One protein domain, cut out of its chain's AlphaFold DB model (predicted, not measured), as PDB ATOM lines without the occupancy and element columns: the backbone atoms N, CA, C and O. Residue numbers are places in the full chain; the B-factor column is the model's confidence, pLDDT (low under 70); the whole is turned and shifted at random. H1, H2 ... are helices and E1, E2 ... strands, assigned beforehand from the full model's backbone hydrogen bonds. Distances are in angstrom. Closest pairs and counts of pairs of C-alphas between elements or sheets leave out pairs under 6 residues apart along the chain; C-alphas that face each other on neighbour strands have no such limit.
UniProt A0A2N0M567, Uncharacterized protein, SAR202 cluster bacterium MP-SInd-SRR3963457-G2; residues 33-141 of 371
ATOM      1  N   LEU A  33     -62.072   9.091 -29.407       40.31
ATOM      2  CA  LEU A  33     -60.955   8.155 -29.182       40.31
ATOM      3  C   LEU A  33     -59.624   8.675 -29.747       40.31
ATOM      4  O   LEU A  33     -58.574   8.446 -29.152       40.31
ATOM      5  N   GLY A  34     -59.666   9.419 -30.859       56.50
ATOM      6  CA  GLY A  34     -58.479  10.055 -31.438       56.50
ATOM      7  C   GLY A  34     -57.893  11.145 -30.535       56.50
ATOM      8  O   GLY A  34     -56.690  11.151 -30.296       56.50
ATOM      9  N   ALA A  35     -58.745  12.009 -29.974       63.56
ATOM     10  CA  ALA A  35     -58.326  13.080 -29.065       63.56
ATOM     11  C   ALA A  35     -57.791  12.526 -27.732       63.56
ATOM     12  O   ALA A  35     -56.760  12.976 -27.239       63.56
ATOM     13  N   SER A  36     -58.432  11.485 -27.184       68.94
ATOM     14  CA  SER A  36     -57.961  10.822 -25.961       68.94
ATOM     15  C   SER A  36     -56.605  10.128 -26.156       68.94
ATOM     16  O   SER A  36     -55.714  10.275 -25.319       68.94
ATOM     17  N   GLY A  37     -56.409   9.437 -27.288       78.75
ATOM     18  CA  GLY A  37     -55.125   8.819 -27.635       78.75
ATOM     19  C   GLY A  37     -54.002   9.842 -27.823       78.75
ATOM     20  O   GLY A  37     -52.898   9.636 -27.322       78.75
ATOM     21  N   GLN A  38     -54.293  10.972 -28.477       80.94
ATOM     22  CA  GLN A  38     -53.342  12.078 -28.630       80.94
ATOM     23  C   GLN A  38     -52.977  12.711 -27.283       80.94
ATOM     24  O   GLN A  38     -51.798  12.920 -27.019       80.94
ATOM     25  N   ASN A  39     -53.951  12.954 -26.398       81.75
ATOM     26  CA  ASN A  39     -53.681  13.501 -25.066       81.75
ATOM     27  C   ASN A  39     -52.799  12.550 -24.234       81.75
ATOM     28  O   ASN A  39     -51.806  12.969 -23.641       81.75
ATOM     29  N   ALA A  40     -53.094  11.245 -24.255       86.25
ATOM     30  CA  ALA A  40     -52.272  10.244 -23.574       86.25
ATOM     31  C   ALA A  40     -50.832  10.204 -24.116       86.25
ATOM     32  O   ALA A  40     -49.880  10.089 -23.337       86.25
ATOM     33  N   GLN A  41     -50.667  10.335 -25.437       89.50
ATOM     34  CA  GLN A  41     -49.356  10.432 -26.069       89.50
ATOM     35  C   GLN A  41     -48.617  11.701 -25.626       89.50
ATOM     36  O   GLN A  41     -47.495  11.596 -25.139       89.50
ATOM     37  N   ILE A  42     -49.262  12.870 -25.706       90.88
ATOM     38  CA  ILE A  42     -48.693  14.153 -25.273       90.88
ATOM     39  C   ILE A  42     -48.191  14.045 -23.830       90.88
ATOM     40  O   ILE A  42     -47.036  14.367 -23.576       90.88
ATOM     41  N   GLN A  43     -49.001  13.520 -22.905       90.25
ATOM     42  CA  GLN A  43     -48.620  13.355 -21.497       90.25
ATOM     43  C   GLN A  43     -47.470  12.363 -21.278       90.25
ATOM     44  O   GLN A  43     -46.695  12.499 -20.328       90.25
ATOM     45  N   SER A  44     -47.383  11.309 -22.092       93.69
ATOM     46  CA  SER A  44     -46.253  10.376 -22.058       93.69
ATOM     47  C   SER A  44     -44.970  11.065 -22.519       93.69
ATOM     48  O   SER A  44     -43.946  10.985 -21.842       93.69
ATOM     49  N   ASP A  45     -45.048  11.791 -23.629       94.88
ATOM     50  CA  ASP A  45     -43.919  12.497 -24.223       94.88
ATOM     51  C   ASP A  45     -43.447  13.653 -23.323       94.88
ATOM     52  O   ASP A  45     -42.245  13.792 -23.110       94.88
ATOM     53  N   THR A  46     -44.359  14.382 -22.661       95.44
ATOM     54  CA  THR A  46     -44.032  15.390 -21.632       95.44
ATOM     55  C   THR A  46     -43.153  14.807 -20.524       95.44
ATOM     56  O   THR A  46     -42.149  15.405 -20.152       95.44
ATOM     57  N   ARG A  47     -43.496  13.623 -19.996       95.88
ATOM     58  CA  ARG A  47     -42.737  12.977 -18.907       95.88
ATOM     59  C   ARG A  47     -41.349  12.520 -19.354       95.88
ATOM     60  O   ARG A  47     -40.382  12.635 -18.598       95.88
ATOM     61  N   ASN A  48     -41.253  12.015 -20.582       96.19
ATOM     62  CA  ASN A  48     -39.976  11.642 -21.183       96.19
ATOM     63  C   ASN A  48     -39.083  12.875 -21.378       96.19
ATOM     64  O   ASN A  48     -37.902  12.829 -21.040       96.19
ATOM     65  N   LEU A  49     -39.661  13.982 -21.858       97.38
ATOM     66  CA  LEU A  49     -38.961  15.250 -22.039       97.38
ATOM     67  C   LEU A  49     -38.520  15.870 -20.716       97.38
ATOM     68  O   LEU A  49     -37.382  16.312 -20.649       97.38
ATOM     69  N   ALA A  50     -39.350  15.835 -19.670       97.31
ATOM     70  CA  ALA A  50     -38.968  16.281 -18.327       97.31
ATOM     71  C   ALA A  50     -37.700  15.567 -17.848       97.31
ATOM     72  O   ALA A  50     -36.690  16.194 -17.551       97.31
ATOM     73  N   THR A  51     -37.710  14.232 -17.914       97.25
ATOM     74  CA  THR A  51     -36.564  13.414 -17.495       97.25
ATOM     75  C   THR A  51     -35.303  13.725 -18.309       97.25
ATOM     76  O   THR A  51     -34.193  13.675 -17.784       97.25
ATOM     77  N   ALA A  52     -35.444  13.993 -19.608       97.50
ATOM     78  CA  ALA A  52     -34.313  14.339 -20.460       97.50
ATOM     79  C   ALA A  52     -33.800  15.759 -20.194       97.50
ATOM     80  O   ALA A  52     -32.587  15.963 -20.172       97.50
ATOM     81  N   ALA A  53     -34.701  16.721 -19.986       97.56
ATOM     82  CA  ALA A  53     -34.373  18.110 -19.686       97.56
ATOM     83  C   ALA A  53     -33.617  18.224 -18.357       97.56
ATOM     84  O   ALA A  53     -32.611  18.927 -18.308       97.56
ATOM     85  N   ASP A  54     -34.020  17.461 -17.337       97.44
ATOM     86  CA  ASP A  54     -33.307  17.372 -16.057       97.44
ATOM     87  C   ASP A  54     -31.886  16.824 -16.235       97.44
ATOM     88  O   ASP A  54     -30.924  17.396 -15.733       97.44
ATOM     89  N   ARG A  55     -31.714  15.751 -17.024       97.50
ATOM     90  CA  ARG A  55     -30.373  15.211 -17.322       97.50
ATOM     91  C   ARG A  55     -29.500  16.214 -18.070       97.50
ATOM     92  O   ARG A  55     -28.311  16.307 -17.790       97.50
ATOM     93  N   PHE A  56     -30.074  16.939 -19.032       97.50
ATOM     94  CA  PHE A  56     -29.359  17.990 -19.754       97.50
ATOM     95  C   PHE A  56     -28.927  19.102 -18.791       97.50
ATOM     96  O   PHE A  56     -27.776  19.529 -18.828       97.50
ATOM     97  N   TYR A  57     -29.826  19.525 -17.898       97.06
ATOM     98  CA  TYR A  57     -29.551  20.525 -16.868       97.06
ATOM     99  C   TYR A  57     -28.417  20.088 -15.932       97.06
ATOM    100  O   TYR A  57     -27.473  20.853 -15.726       97.06
ATOM    101  N   ASP A  58     -28.462  18.854 -15.427       96.81
ATOM    102  CA  ASP A  58     -27.442  18.291 -14.535       96.81
ATOM    103  C   ASP A  58     -26.063  18.188 -15.200       96.81
ATOM    104  O   ASP A  58     -25.040  18.446 -14.560       96.81
ATOM    105  N   ASP A  59     -26.027  17.836 -16.486       96.62
ATOM    106  CA  ASP A  59     -24.782  17.735 -17.245       96.62
ATOM    107  C   ASP A  59     -24.250  19.102 -17.694       96.62
ATOM    108  O   ASP A  59     -23.059  19.221 -17.982       96.62
ATOM    109  N   SER A  60     -25.092  20.132 -17.797       95.56
ATOM    110  CA  SER A  60     -24.718  21.458 -18.304       95.56
ATOM    111  C   SER A  60     -23.908  22.299 -17.305       95.56
ATOM    112  O   SER A  60     -24.162  22.312 -16.099       95.56
ATOM    113  N   PHE A  61     -22.917  23.044 -17.810       92.88
ATOM    114  CA  PHE A  61     -22.143  23.998 -17.015       92.88
ATOM    115  C   PHE A  61     -21.900  25.311 -17.791       92.88
ATOM    116  O   PHE A  61     -21.159  25.294 -18.779       92.88
ATOM    117  N   PRO A  62     -22.456  26.461 -17.350       92.38
ATOM    118  CA  PRO A  62     -23.346  26.624 -16.194       92.38
ATOM    119  C   PRO A  62     -24.667  25.859 -16.364       92.38
ATOM    120  O   PRO A  62     -25.058  25.555 -17.488       92.38
ATOM    121  N   GLN A  63     -25.333  25.557 -15.243       94.31
ATOM    122  CA  GLN A  63     -26.576  24.787 -15.257       94.31
ATOM    123  C   GLN A  63     -27.680  25.546 -16.007       94.31
ATOM    124  O   GLN A  63     -28.086  26.634 -15.596       94.31
ATOM    125  N   THR A  64     -28.156  24.969 -17.107       94.31
ATOM    126  CA  THR A  64     -29.197  25.521 -17.971       94.31
ATOM    127  C   THR A  64     -30.050  24.413 -18.572       94.31
ATOM    128  O   THR A  64     -29.560  23.354 -18.949       94.31
ATOM    129  N   TYR A  65     -31.346  24.679 -18.702       96.44
ATOM    130  CA  TYR A  65     -32.249  23.809 -19.449       96.44
ATOM    131  C   TYR A  65     -32.028  23.951 -20.968       96.44
ATOM    132  O   TYR A  65     -31.497  24.978 -21.409       96.44
ATOM    133  N   PRO A  66     -32.442  22.952 -21.773       95.94
ATOM    134  CA  PRO A  66     -32.374  23.000 -23.232       95.94
ATOM    135  C   PRO A  66     -33.495  23.896 -23.767       95.94
ATOM    136  O   PRO A  66     -34.575  23.421 -24.115       95.94
ATOM    137  N   VAL A  67     -33.276  25.210 -23.747       94.06
ATOM    138  CA  VAL A  67     -34.315  26.202 -24.042       94.06
ATOM    139  C   VAL A  67     -33.939  27.115 -25.192       94.06
ATOM    140  O   VAL A  67     -32.774  27.472 -25.360       94.06
ATOM    141  N   VAL A  68     -34.952  27.549 -25.940       89.81
ATOM    142  CA  VAL A  68     -34.807  28.643 -26.902       89.81
ATOM    143  C   VAL A  68     -34.541  29.924 -26.115       89.81
ATOM    144  O   VAL A  68     -35.193  30.158 -25.093       89.81
ATOM    145  N   ASN A  69     -33.608  30.758 -26.583       84.44
ATOM    146  CA  ASN A  69     -33.444  32.096 -26.023       84.44
ATOM    147  C   ASN A  69     -34.709  32.923 -26.324       84.44
ATOM    148  O   ASN A  69     -34.988  33.150 -27.502       84.44
ATOM    149  N   PRO A  70     -35.483  33.343 -25.307       78.88
ATOM    150  CA  PRO A  70     -36.677  34.151 -25.532       78.88
ATOM    151  C   PRO A  70     -36.350  35.604 -25.893       78.88
ATOM    152  O   PRO A  70     -37.216  36.253 -26.462       78.88
ATOM    153  N   ASP A  71     -35.136  36.093 -25.591       82.62
ATOM    154  CA  ASP A  71     -34.665  37.419 -26.008       82.62
ATOM    155  C   ASP A  71     -34.440  37.400 -27.526       82.62
ATOM    156  O   ASP A  71     -33.400  36.961 -28.034       82.62
ATOM    157  N   THR A  72     -35.473  37.792 -28.266       83.44
ATOM    158  CA  THR A  72     -35.481  37.716 -29.735       83.44
ATOM    159  C   THR A  72     -34.978  38.994 -30.389       83.44
ATOM    160  O   THR A  72     -34.583  38.969 -31.561       83.44
ATOM    161  N   ASN A  73     -34.960  40.101 -29.648       84.75
ATOM    162  CA  ASN A  73     -34.478  41.392 -30.123       84.75
ATOM    163  C   ASN A  73     -32.989  41.639 -29.753       84.75
ATOM    164  O   ASN A  73     -32.353  42.512 -30.349       84.75
ATOM    165  N   ASN A  74     -32.410  40.789 -28.895       86.31
ATOM    166  CA  ASN A  74     -31.047  40.816 -28.359       86.31
ATOM    167  C   ASN A  74     -30.686  42.110 -27.613       86.31
ATOM    168  O   ASN A  74     -29.537  42.564 -27.695       86.31
ATOM    169  N   ASP A  75     -31.641  42.731 -26.925       86.81
ATOM    170  CA  ASP A  75     -31.377  43.898 -26.078       86.81
ATOM    171  C   ASP A  75     -30.957  43.523 -24.642       86.81
ATOM    172  O   ASP A  75     -30.441  44.376 -23.911       86.81
ATOM    173  N   GLY A  76     -31.050  42.237 -24.283       83.56
ATOM    174  CA  GLY A  76     -30.681  41.708 -22.974       83.56
ATOM    175  C   GLY A  76     -31.748  41.898 -21.894       83.56
ATOM    176  O   GLY A  76     -31.481  41.572 -20.732       83.56
ATOM    177  N   GLU A  77     -32.928  42.406 -22.247       83.56
ATOM    178  CA  GLU A  77     -34.103  42.517 -21.390       83.56
ATOM    179  C   GLU A  77     -35.176  41.523 -21.864       83.56
ATOM    180  O   GLU A  77     -35.303  41.255 -23.048       83.56
ATOM    181  N   LEU A  78     -35.917  40.917 -20.928       80.81
ATOM    182  CA  LEU A  78     -37.040  40.036 -21.268       80.81
ATOM    183  C   LEU A  78     -38.351  40.780 -21.072       80.81
ATOM    184  O   LEU A  78     -38.802  40.943 -19.930       80.81
ATOM    185  N   ASP A  79     -38.943  41.246 -22.169       77.00
ATOM    186  CA  ASP A  79     -40.066  42.180 -22.133       77.00
ATOM    187  C   ASP A  79     -41.156  41.909 -23.195       77.00
ATOM    188  O   ASP A  79     -41.279  40.824 -23.765       77.00
ATOM    189  N   GLY A  80     -42.053  42.879 -23.398       72.44
ATOM    190  CA  GLY A  80     -43.163  42.759 -24.347       72.44
ATOM    191  C   GLY A  80     -42.753  42.792 -25.826       72.44
ATOM    192  O   GLY A  80     -43.626  42.629 -26.681       72.44
ATOM    193  N   LEU A  81     -41.476  43.030 -26.130       79.62
ATOM    194  CA  LEU A  81     -40.905  43.046 -27.476       79.62
ATOM    195  C   LEU A  81     -40.339  41.678 -27.888       79.62
ATOM    196  O   LEU A  81     -39.936  41.519 -29.043       79.62
ATOM    197  N   ASP A  82     -40.365  40.699 -26.982       78.75
ATOM    198  CA  ASP A  82     -39.886  39.342 -27.212       78.75
ATOM    199  C   ASP A  82     -40.934  38.372 -27.747       78.75
ATOM    200  O   ASP A  82     -42.149  38.586 -27.678       78.75
ATOM    201  N   SER A  83     -40.444  37.266 -28.309       78.00
ATOM    202  CA  SER A  83     -41.266  36.210 -28.886       78.00
ATOM    203  C   SER A  83     -40.858  34.820 -28.380       78.00
ATOM    204  O   SER A  83     -39.684  34.461 -28.459       78.00
ATOM    205  N   PRO A  84     -41.820  33.977 -27.952       77.50
ATOM    206  CA  PRO A  84     -43.259  34.251 -27.855       77.50
ATOM    207  C   PRO A  84     -43.618  35.276 -26.770       77.50
ATOM    208  O   PRO A  84     -42.886  35.450 -25.803       77.50
ATOM    209  N   HIS A  85     -44.780  35.910 -26.936       76.19
ATOM    210  CA  HIS A  85     -45.279  36.971 -26.060       76.19
ATOM    211  C   HIS A  85     -45.295  36.577 -24.563       76.19
ATOM    212  O   HIS A  85     -45.667  35.452 -24.204       76.19
ATOM    213  N   LEU A  86     -44.914  37.531 -23.699       81.81
ATOM    214  CA  LEU A  86     -44.799  37.414 -22.236       81.81
ATOM    215  C   LEU A  86     -45.879  38.255 -21.513       81.81
ATOM    216  O   LEU A  86     -45.571  39.287 -20.910       81.81
ATOM    217  N   PRO A  87     -47.158  37.838 -21.522       76.31
ATOM    218  CA  PRO A  87     -48.276  38.659 -21.037       76.31
ATOM    219  C   PRO A  87     -48.241  38.936 -19.527       76.31
ATOM    220  O   PRO A  87     -48.800  39.929 -19.072       76.31
ATOM    221  N   ALA A  88     -47.607  38.062 -18.740       77.44
ATOM    222  CA  ALA A  88     -47.497  38.174 -17.282       77.44
ATOM    223  C   ALA A  88     -46.096  38.634 -16.821       77.44
ATOM    224  O   ALA A  88     -45.740  38.447 -15.653       77.44
ATOM    225  N   GLY A  89     -45.292  39.189 -17.738       82.19
ATOM    226  CA  GLY A  89     -43.853  39.375 -17.551       82.19
ATOM    227  C   GLY A  89     -43.097  38.044 -17.510       82.19
ATOM    228  O   GLY A  89     -43.654  36.985 -17.820       82.19
ATOM    229  N   ASP A  90     -41.822  38.078 -17.114       86.31
ATOM    230  CA  ASP A  90     -41.028  36.854 -17.014       86.31
ATOM    231  C   ASP A  90     -41.474  35.977 -15.832       86.31
ATOM    232  O   ASP A  90     -41.171  36.229 -14.663       86.31
ATOM    233  N   VAL A  91     -42.186  34.900 -16.158       89.44
ATOM    234  CA  VAL A  91     -42.622  33.863 -15.214       89.44
ATOM    235  C   VAL A  91     -41.750  32.604 -15.270       89.44
ATOM    236  O   VAL A  91     -42.165  31.553 -14.783       89.44
ATOM    237  N   ASN A  92     -40.532  32.704 -15.816       92.00
ATOM    238  CA  ASN A  92     -39.551  31.616 -15.926       92.00
ATOM    239  C   ASN A  92     -40.010  30.438 -16.797       92.00
ATOM    240  O   ASN A  92     -39.575  29.307 -16.606       92.00
ATOM    241  N   VAL A  93     -40.899  30.687 -17.756       92.62
ATOM    242  CA  VAL A  93     -41.342  29.685 -18.730       92.62
ATOM    243  C   VAL A  93     -40.578  29.892 -20.025       92.62
ATOM    244  O   VAL A  93     -40.492  31.019 -20.510       92.62
ATOM    245  N   ARG A  94     -40.020  28.820 -20.588       92.12
ATOM    246  CA  ARG A  94     -39.276  28.853 -21.855       92.12
ATOM    247  C   ARG A  94     -39.688  27.703 -22.760       92.12
ATOM    248  O   ARG A  94     -40.051  26.640 -22.264       92.12
ATOM    249  N   LEU A  95     -39.605  27.907 -24.073       93.12
ATOM    250  CA  LEU A  95     -39.749  26.831 -25.057       93.12
ATOM    251  C   LEU A  95     -38.559  25.878 -24.961       93.12
ATOM    252  O   LEU A  95     -37.420  26.334 -24.874       93.12
ATOM    253  N   ILE A  96     -38.824  24.573 -25.013       94.88
ATOM    254  CA  ILE A  96     -37.775  23.567 -25.167       94.88
ATOM    255  C   ILE A  96     -37.190  23.677 -26.576       94.88
ATOM    256  O   ILE A  96     -37.926  23.663 -27.563       94.88
ATOM    257  N   ASP A  97     -35.866  23.762 -26.651       94.25
ATOM    258  CA  ASP A  97     -35.103  23.719 -27.892       94.25
ATOM    259  C   ASP A  97     -34.574  22.298 -28.114       94.25
ATOM    260  O   ASP A  97     -33.717  21.801 -27.378       94.25
ATOM    261  N   PHE A  98     -35.098  21.632 -29.144       94.75
ATOM    262  CA  PHE A  98     -34.674  20.281 -29.504       94.75
ATOM    263  C   PHE A  98     -33.243  20.215 -30.049       94.75
ATOM    264  O   PHE A  98     -32.599  19.170 -29.929       94.75
ATOM    265  N   ASP A  99     -32.730  21.331 -30.568       93.94
ATOM    266  CA  ASP A  99     -31.383  21.463 -31.120       93.94
ATOM    267  C   ASP A  99     -30.381  22.042 -30.102       93.94
ATOM    268  O   ASP A  99     -29.205  22.254 -30.434       93.94
ATOM    269  N   ALA A 100     -30.816  22.264 -28.852       94.75
ATOM    270  CA  ALA A 100     -29.989  22.819 -27.787       94.75
ATOM    271  C   ALA A 100     -28.707  22.007 -27.598       94.75
ATOM    272  O   ALA A 100     -28.716  20.775 -27.599       94.75
ATOM    273  N   ARG A 101     -27.589  22.704 -27.389       95.25
ATOM    274  CA  ARG A 101     -26.265  22.094 -27.214       95.25
ATOM    275  C   ARG A 101     -25.737  22.365 -25.822       95.25
ATOM    276  O   ARG A 101     -25.978  23.444 -25.283       95.25
ATOM    277  N   LEU A 102     -24.974  21.429 -25.262       93.88
ATOM    278  CA  LEU A 102     -24.318  21.690 -23.983       93.88
ATOM    279  C   LEU A 102     -23.321  22.854 -24.129       93.88
ATOM    280  O   LEU A 102     -22.477  22.813 -25.031       93.88
ATOM    281  N   PRO A 103     -23.350  23.857 -23.229       90.81
ATOM    282  CA  PRO A 103     -22.433  24.995 -23.298       90.81
ATOM    283  C   PRO A 103     -20.951  24.591 -23.280       90.81
ATOM    284  O   PRO A 103     -20.132  25.165 -23.996       90.81
ATOM    285  N   GLN A 104     -20.608  23.584 -22.476       93.00
ATOM    286  CA  GLN A 104     -19.242  23.094 -22.290       93.00
ATOM    287  C   GLN A 104     -18.821  22.003 -23.289       93.00
ATOM    288  O   GLN A 104     -17.625  21.763 -23.451       93.00
ATOM    289  N   ASP A 105     -19.776  21.338 -23.946       92.00
ATOM    290  CA  ASP A 105     -19.520  20.309 -24.962       92.00
ATOM    291  C   ASP A 105     -20.523  20.436 -26.124       92.00
ATOM    292  O   ASP A 105     -21.517  19.709 -26.179       92.00
ATOM    293  N   PRO A 106     -20.260  21.331 -27.095       91.81
ATOM    294  CA  PRO A 106     -21.179  21.591 -28.203       91.81
ATOM    295  C   PRO A 106     -21.383  20.412 -29.165       91.81
ATOM    296  O   PRO A 106     -22.108  20.563 -30.149       91.81
ATOM    297  N   THR A 107     -20.704  19.279 -28.950       93.50
ATOM    298  CA  THR A 107     -20.933  18.051 -29.724       93.50
ATOM    299  C   THR A 107     -22.138  17.268 -29.226       93.50
ATOM    300  O   THR A 107     -22.697  16.497 -30.000       93.50
ATOM    301  N   LYS A 108     -22.548  17.502 -27.974       94.06
ATOM    302  CA  LYS A 108     -23.734  16.903 -27.376       94.06
ATOM    303  C   LYS A 108     -24.940  17.813 -27.541       94.06
ATOM    304  O   LYS A 108     -24.904  18.980 -27.136       94.06
ATOM    305  N   THR A 109     -26.009  17.267 -28.099       95.00
ATOM    306  CA  THR A 109     -27.255  17.983 -28.380       95.00
ATOM    307  C   THR A 109     -28.433  17.335 -27.664       95.00
ATOM    308  O   THR A 109     -28.417  16.143 -27.362       95.00
ATOM    309  N   PHE A 110     -29.474  18.111 -27.360       95.38
ATOM    310  CA  PHE A 110     -30.633  17.606 -26.628       95.38
ATOM    311  C   PHE A 110     -31.285  16.429 -27.369       95.38
ATOM    312  O   PHE A 110     -31.426  15.348 -26.794       95.38
ATOM    313  N   ALA A 111     -31.552  16.581 -28.669       93.62
ATOM    314  CA  ALA A 111     -31.726  15.467 -29.598       93.62
ATOM    315  C   ALA A 111     -30.464  15.313 -30.477       93.62
ATOM    316  O   ALA A 111     -30.079  16.295 -31.114       93.62
ATOM    317  N   PRO A 112     -29.805  14.136 -30.570       93.69
ATOM    318  CA  PRO A 112     -30.271  12.826 -30.120       93.69
ATOM    319  C   PRO A 112     -29.725  12.344 -28.752       93.69
ATOM    320  O   PRO A 112     -30.052  11.230 -28.334       93.69
ATOM    321  N   ASP A 113     -28.839  13.091 -28.078       95.19
ATOM    322  CA  ASP A 113     -28.059  12.526 -26.960       95.19
ATOM    323  C   ASP A 113     -28.865  12.358 -25.662       95.19
ATOM    324  O   ASP A 113     -28.638  11.402 -24.915       95.19
ATOM    325  N   TYR A 114     -29.828  13.247 -25.397       95.38
ATOM    326  CA  TYR A 114     -30.691  13.193 -24.206       95.38
ATOM    327  C   TYR A 114     -32.073  12.618 -24.518       95.38
ATOM    328  O   TYR A 114     -32.634  11.868 -23.711       95.38
ATOM    329  N   ILE A 115     -32.593  12.909 -25.711       94.69
ATOM    330  CA  ILE A 115     -33.749  12.246 -26.311       94.69
ATOM    331  C   ILE A 115     -33.358  11.647 -27.653       94.69
ATOM    332  O   ILE A 115     -32.755  12.316 -28.470       94.69
ATOM    333  N   LYS A 116     -33.734  10.394 -27.918       90.88
ATOM    334  CA  LYS A 116     -33.311   9.707 -29.146       90.88
ATOM    335  C   LYS A 116     -33.866  10.355 -30.421       90.88
ATOM    336  O   LYS A 116     -33.144  10.492 -31.400       90.88
ATOM    337  N   ASP A 117     -35.150  10.695 -30.398       91.38
ATOM    338  CA  ASP A 117     -35.909  11.219 -31.530       91.38
ATOM    339  C   ASP A 117     -36.875  12.298 -31.010       91.38
ATOM    340  O   ASP A 117     -37.361  12.197 -29.877       91.38
ATOM    341  N   ILE A 118     -37.175  13.310 -31.831       91.88
ATOM    342  CA  ILE A 118     -38.186  14.324 -31.496       91.88
ATOM    343  C   ILE A 118     -39.560  13.633 -31.420       91.88
ATOM    344  O   ILE A 118     -39.941  12.944 -32.373       91.88
ATOM    345  N   PRO A 119     -40.325  13.791 -30.322       91.12
ATOM    346  CA  PRO A 119     -41.639  13.171 -30.198       91.12
ATOM    347  C   PRO A 119     -42.610  13.626 -31.293       91.12
ATOM    348  O   PRO A 119     -42.702  14.811 -31.598       91.12
ATOM    349  N   ASN A 120     -43.412  12.705 -31.839       88.19
ATOM    350  CA  ASN A 120     -44.417  13.041 -32.862       88.19
ATOM    351  C   ASN A 120     -45.462  14.056 -32.361       88.19
ATOM    352  O   ASN A 120     -46.029  14.806 -33.151       88.19
ATOM    353  N   SER A 121     -45.719  14.082 -31.051       89.81
ATOM    354  CA  SER A 121     -46.586  15.065 -30.398       89.81
ATOM    355  C   SER A 121     -46.077  16.505 -30.535       89.81
ATOM    356  O   SER A 121     -46.890  17.421 -30.469       89.81
ATOM    357  N   ALA A 122     -44.781  16.724 -30.793       87.75
ATOM    358  CA  ALA A 122     -44.210  18.053 -31.028       87.75
ATOM    359  C   ALA A 122     -44.739  18.721 -32.314       87.75
ATOM    360  O   ALA A 122     -44.558  19.915 -32.510       87.75
ATOM    361  N   ALA A 123     -45.424  17.969 -33.188       86.06
ATOM    362  CA  ALA A 123     -46.168  18.530 -34.315       86.06
ATOM    363  C   ALA A 123     -47.558  19.078 -33.923       86.06
ATOM    364  O   ALA A 123     -48.218  19.711 -34.745       86.06
ATOM    365  N   LEU A 124     -48.031  18.787 -32.706       83.62
ATOM    366  CA  LEU A 124     -49.357  19.163 -32.195       83.62
ATOM    367  C   LEU A 124     -49.276  20.194 -31.065       83.62
ATOM    368  O   LEU A 124     -50.174  21.021 -30.920       83.62
ATOM    369  N   VAL A 125     -48.225  20.115 -30.246       90.19
ATOM    370  CA  VAL A 125     -47.977  20.984 -29.092       90.19
ATOM    371  C   VAL A 125     -46.553  21.516 -29.135       90.19
ATOM    372  O   VAL A 125     -45.640  20.847 -29.612       90.19
ATOM    373  N   SER A 126     -46.351  22.684 -28.539       90.69
ATOM    374  CA  SER A 126     -45.027  23.141 -28.138       90.69
ATOM    375  C   SER A 126     -44.765  22.734 -26.687       90.69
ATOM    376  O   SER A 126     -45.640  22.840 -25.821       90.69
ATOM    377  N   TYR A 127     -43.554  22.260 -26.417       94.19
ATOM    378  CA  TYR A 127     -43.128  21.884 -25.074       94.19
ATOM    379  C   TYR A 127     -42.401  23.040 -24.402       94.19
ATOM    380  O   TYR A 127     -41.569  23.710 -25.015       94.19
ATOM    381  N   ARG A 128     -42.732  23.277 -23.137       95.06
ATOM    382  CA  ARG A 128     -42.160  24.342 -22.320       95.06
ATOM    383  C   ARG A 128     -41.573  23.760 -21.048       95.06
ATOM    384  O   ARG A 128     -42.058  22.738 -20.570       95.06
ATOM    385  N   VAL A 129     -40.576  24.434 -20.495       96.56
ATOM    386  CA  VAL A 129     -39.996  24.128 -19.186       96.56
ATOM    387  C   VAL A 129     -40.059  25.358 -18.291       96.56
ATOM    388  O   VAL A 129     -39.834  26.487 -18.740       96.56
ATOM    389  N   VAL A 130     -40.376  25.134 -17.021       96.19
ATOM    390  CA  VAL A 130     -40.246  26.134 -15.966       96.19
ATOM    391  C   VAL A 130     -38.807  26.105 -15.467       96.19
ATOM    392  O   VAL A 130     -38.409  25.177 -14.772       96.19
ATOM    393  N   THR A 131     -37.997  27.105 -15.801       93.88
ATOM    394  CA  THR A 131     -36.543  27.072 -15.546       93.88
ATOM    395  C   THR A 131     -36.168  27.109 -14.063       93.88
ATOM    396  O   THR A 131     -35.034  26.794 -13.712       93.88
ATOM    397  N   THR A 132     -37.103  27.463 -13.181       94.12
ATOM    398  CA  THR A 132     -36.899  27.462 -11.725       94.12
ATOM    399  C   THR A 132     -37.194  26.117 -11.064       94.12
ATOM    400  O   THR A 132     -36.627  25.844 -10.008       94.12
ATOM    401  N   THR A 133     -38.064  25.287 -11.649       94.62
ATOM    402  CA  THR A 133     -38.494  24.009 -11.051       94.62
ATOM    403  C   THR A 133     -38.150  22.784 -11.894       94.62
ATOM    404  O   THR A 133     -38.117  21.689 -11.346       94.62
ATOM    405  N   GLY A 134     -37.883  22.957 -13.191       94.75
ATOM    406  CA  GLY A 134     -37.712  21.868 -14.159       94.75
ATOM    407  C   GLY A 134     -39.021  21.295 -14.695       94.75
ATOM    408  O   GLY A 134     -39.004  20.403 -15.539       94.75
ATOM    409  N   ASP A 135     -40.173  21.818 -14.262       96.19
ATOM    410  CA  ASP A 135     -41.466  21.284 -14.682       96.19
ATOM    411  C   ASP A 135     -41.670  21.483 -16.188       96.19
ATOM    412  O   ASP A 135     -41.710  22.613 -16.682       96.19
ATOM    413  N   VAL A 136     -41.829  20.379 -16.920       96.88
ATOM    414  CA  VAL A 136     -42.124  20.394 -18.357       96.88
ATOM    415  C   VAL A 136     -43.617  20.219 -18.588       96.88
ATOM    416  O   VAL A 136     -44.247  19.334 -18.008       96.88
ATOM    417  N   PHE A 137     -44.186  21.033 -19.476       95.06
ATOM    418  CA  PHE A 137     -45.598  20.964 -19.844       95.06
ATOM    419  C   PHE A 137     -45.824  21.285 -21.330       95.06
ATOM    420  O   PHE A 137     -45.056  22.041 -21.935       95.06
ATOM    421  N   PRO A 138     -46.861  20.696 -21.950       93.62
ATOM    422  CA  PRO A 138     -47.263  21.021 -23.309       93.62
ATOM    423  C   PRO A 138     -48.181  22.249 -23.316       93.62
ATOM    424  O   PRO A 138     -48.942  22.474 -22.379       93.62
ATOM    425  N   ALA A 139     -48.173  23.006 -24.404       91.81
ATOM    426  CA  ALA A 139     -49.239  23.957 -24.701       91.81
ATOM    427  C   ALA A 139     -49.362  24.164 -26.217       91.81
ATOM    428  O   ALA A 139     -48.566  23.632 -26.995       91.81
ATOM    429  N   ALA A 140     -50.387  24.892 -26.650       88.62
ATOM    430  CA  ALA A 140     -50.626  25.179 -28.052       88.62
ATOM    431  C   ALA A 140     -49.424  25.879 -28.691       88.62
ATOM    432  O   ALA A 140     -48.668  26.617 -28.044       88.62
ATOM    433  N   ASP A 141     -49.217  25.592 -29.971       83.38
ATOM    434  CA  ASP A 141     -48.191  26.272 -30.744       83.38
ATOM    435  C   ASP A 141     -48.503  27.772 -30.835       83.38
ATOM    436  O   ASP A 141     -49.660  28.169 -30.983       83.38
TER     437      ASP A 141
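This is residues 33 to 141 of the 371 residues of an uncharacterized protein of SAR202 cluster bacterium MP-SInd-SRR3963457-G2 (UniProt A0A2N0M567). One long helix, H1, runs slantwise over one face of a small antiparallel sheet of three short strands, and two short helices, H2 and H3, pack on separate parts of H1. Much of the rest is loop, above all residues 60 to 92, which make a long excursion between H1 and E1 and reach the end of the domain far from Leu 33. The printed part has 109 residues, with three named helices and three named strands in the order H1 E1 H2 H3 E2 E3; the sheet's order is E1 E2 E3. The class is mixed, helices and strands, with under half of the residues in named elements. The whole is compact, with a radius of gyration of the C-alphas of 14.3 A and spans of 46 by 34 by 21 A.

Find C-alpha 33 at (-60.955, 8.155, -29.182); from there H1, residues 33 to 59, runs 39.3 A to C-alpha 59 at (-24.782, 17.735, -17.245). After the long loop, look for E1 at residues 93 to 95, 7.1 A long. H2 follows at residues 110 to 114, 5.0 A, and H3 at residues 120 to 123, 5.9 A. E2, residues 126 to 130, is 13.4 A long, and E3, residues 136 to 139, spans 10.2 A and ends at C-alpha 139, (-49.239, 23.957, -24.701).

Begin with the sheet, where E2 is the inner strand and E1 and E3 are edge strands. E1 and E2 are antiparallel at 144 degrees, with N 94 and O 129 3.0 A apart, within hydrogen-bond range. E2 and E3 form an antiparallel hairpin at 141 degrees, with N 128 and O 137 at 2.9 A. H1 is on this sheet in two layers, a helix on one face of a sheet, at a height over the sheet of 7.4 A. It lies over E3, slantwise to the strands at 37 degrees on the local plane; their closest C-alphas, those of Ala 50 and Val 136, are 5.2 A apart. H1 touches H3 with residues 38 to 45 alone, closest at the C-alphas of Ile 42 and Ser 121, 5.6 A. It touches H2 with residues 52 to 56 alone, closest at the C-alphas of Ala 52 and Tyr 114, 5.3 A. H2 and H3 are apart, and neither is on the sheet. In H1 and H2 every O i to N i+4 pair is within hydrogen-bond range; H3 is too short for such a pair.

The two C-alphas farthest apart are those of Leu 33 and Asp 75, 46.5 A. The printed part has no cut. The links H1 to E1, 33 residues, and E1 to H2, 14 residues, are long; the others are tight. The model's mean pLDDT over the printed part is 89.2, and residues 33 to 36 are under 70.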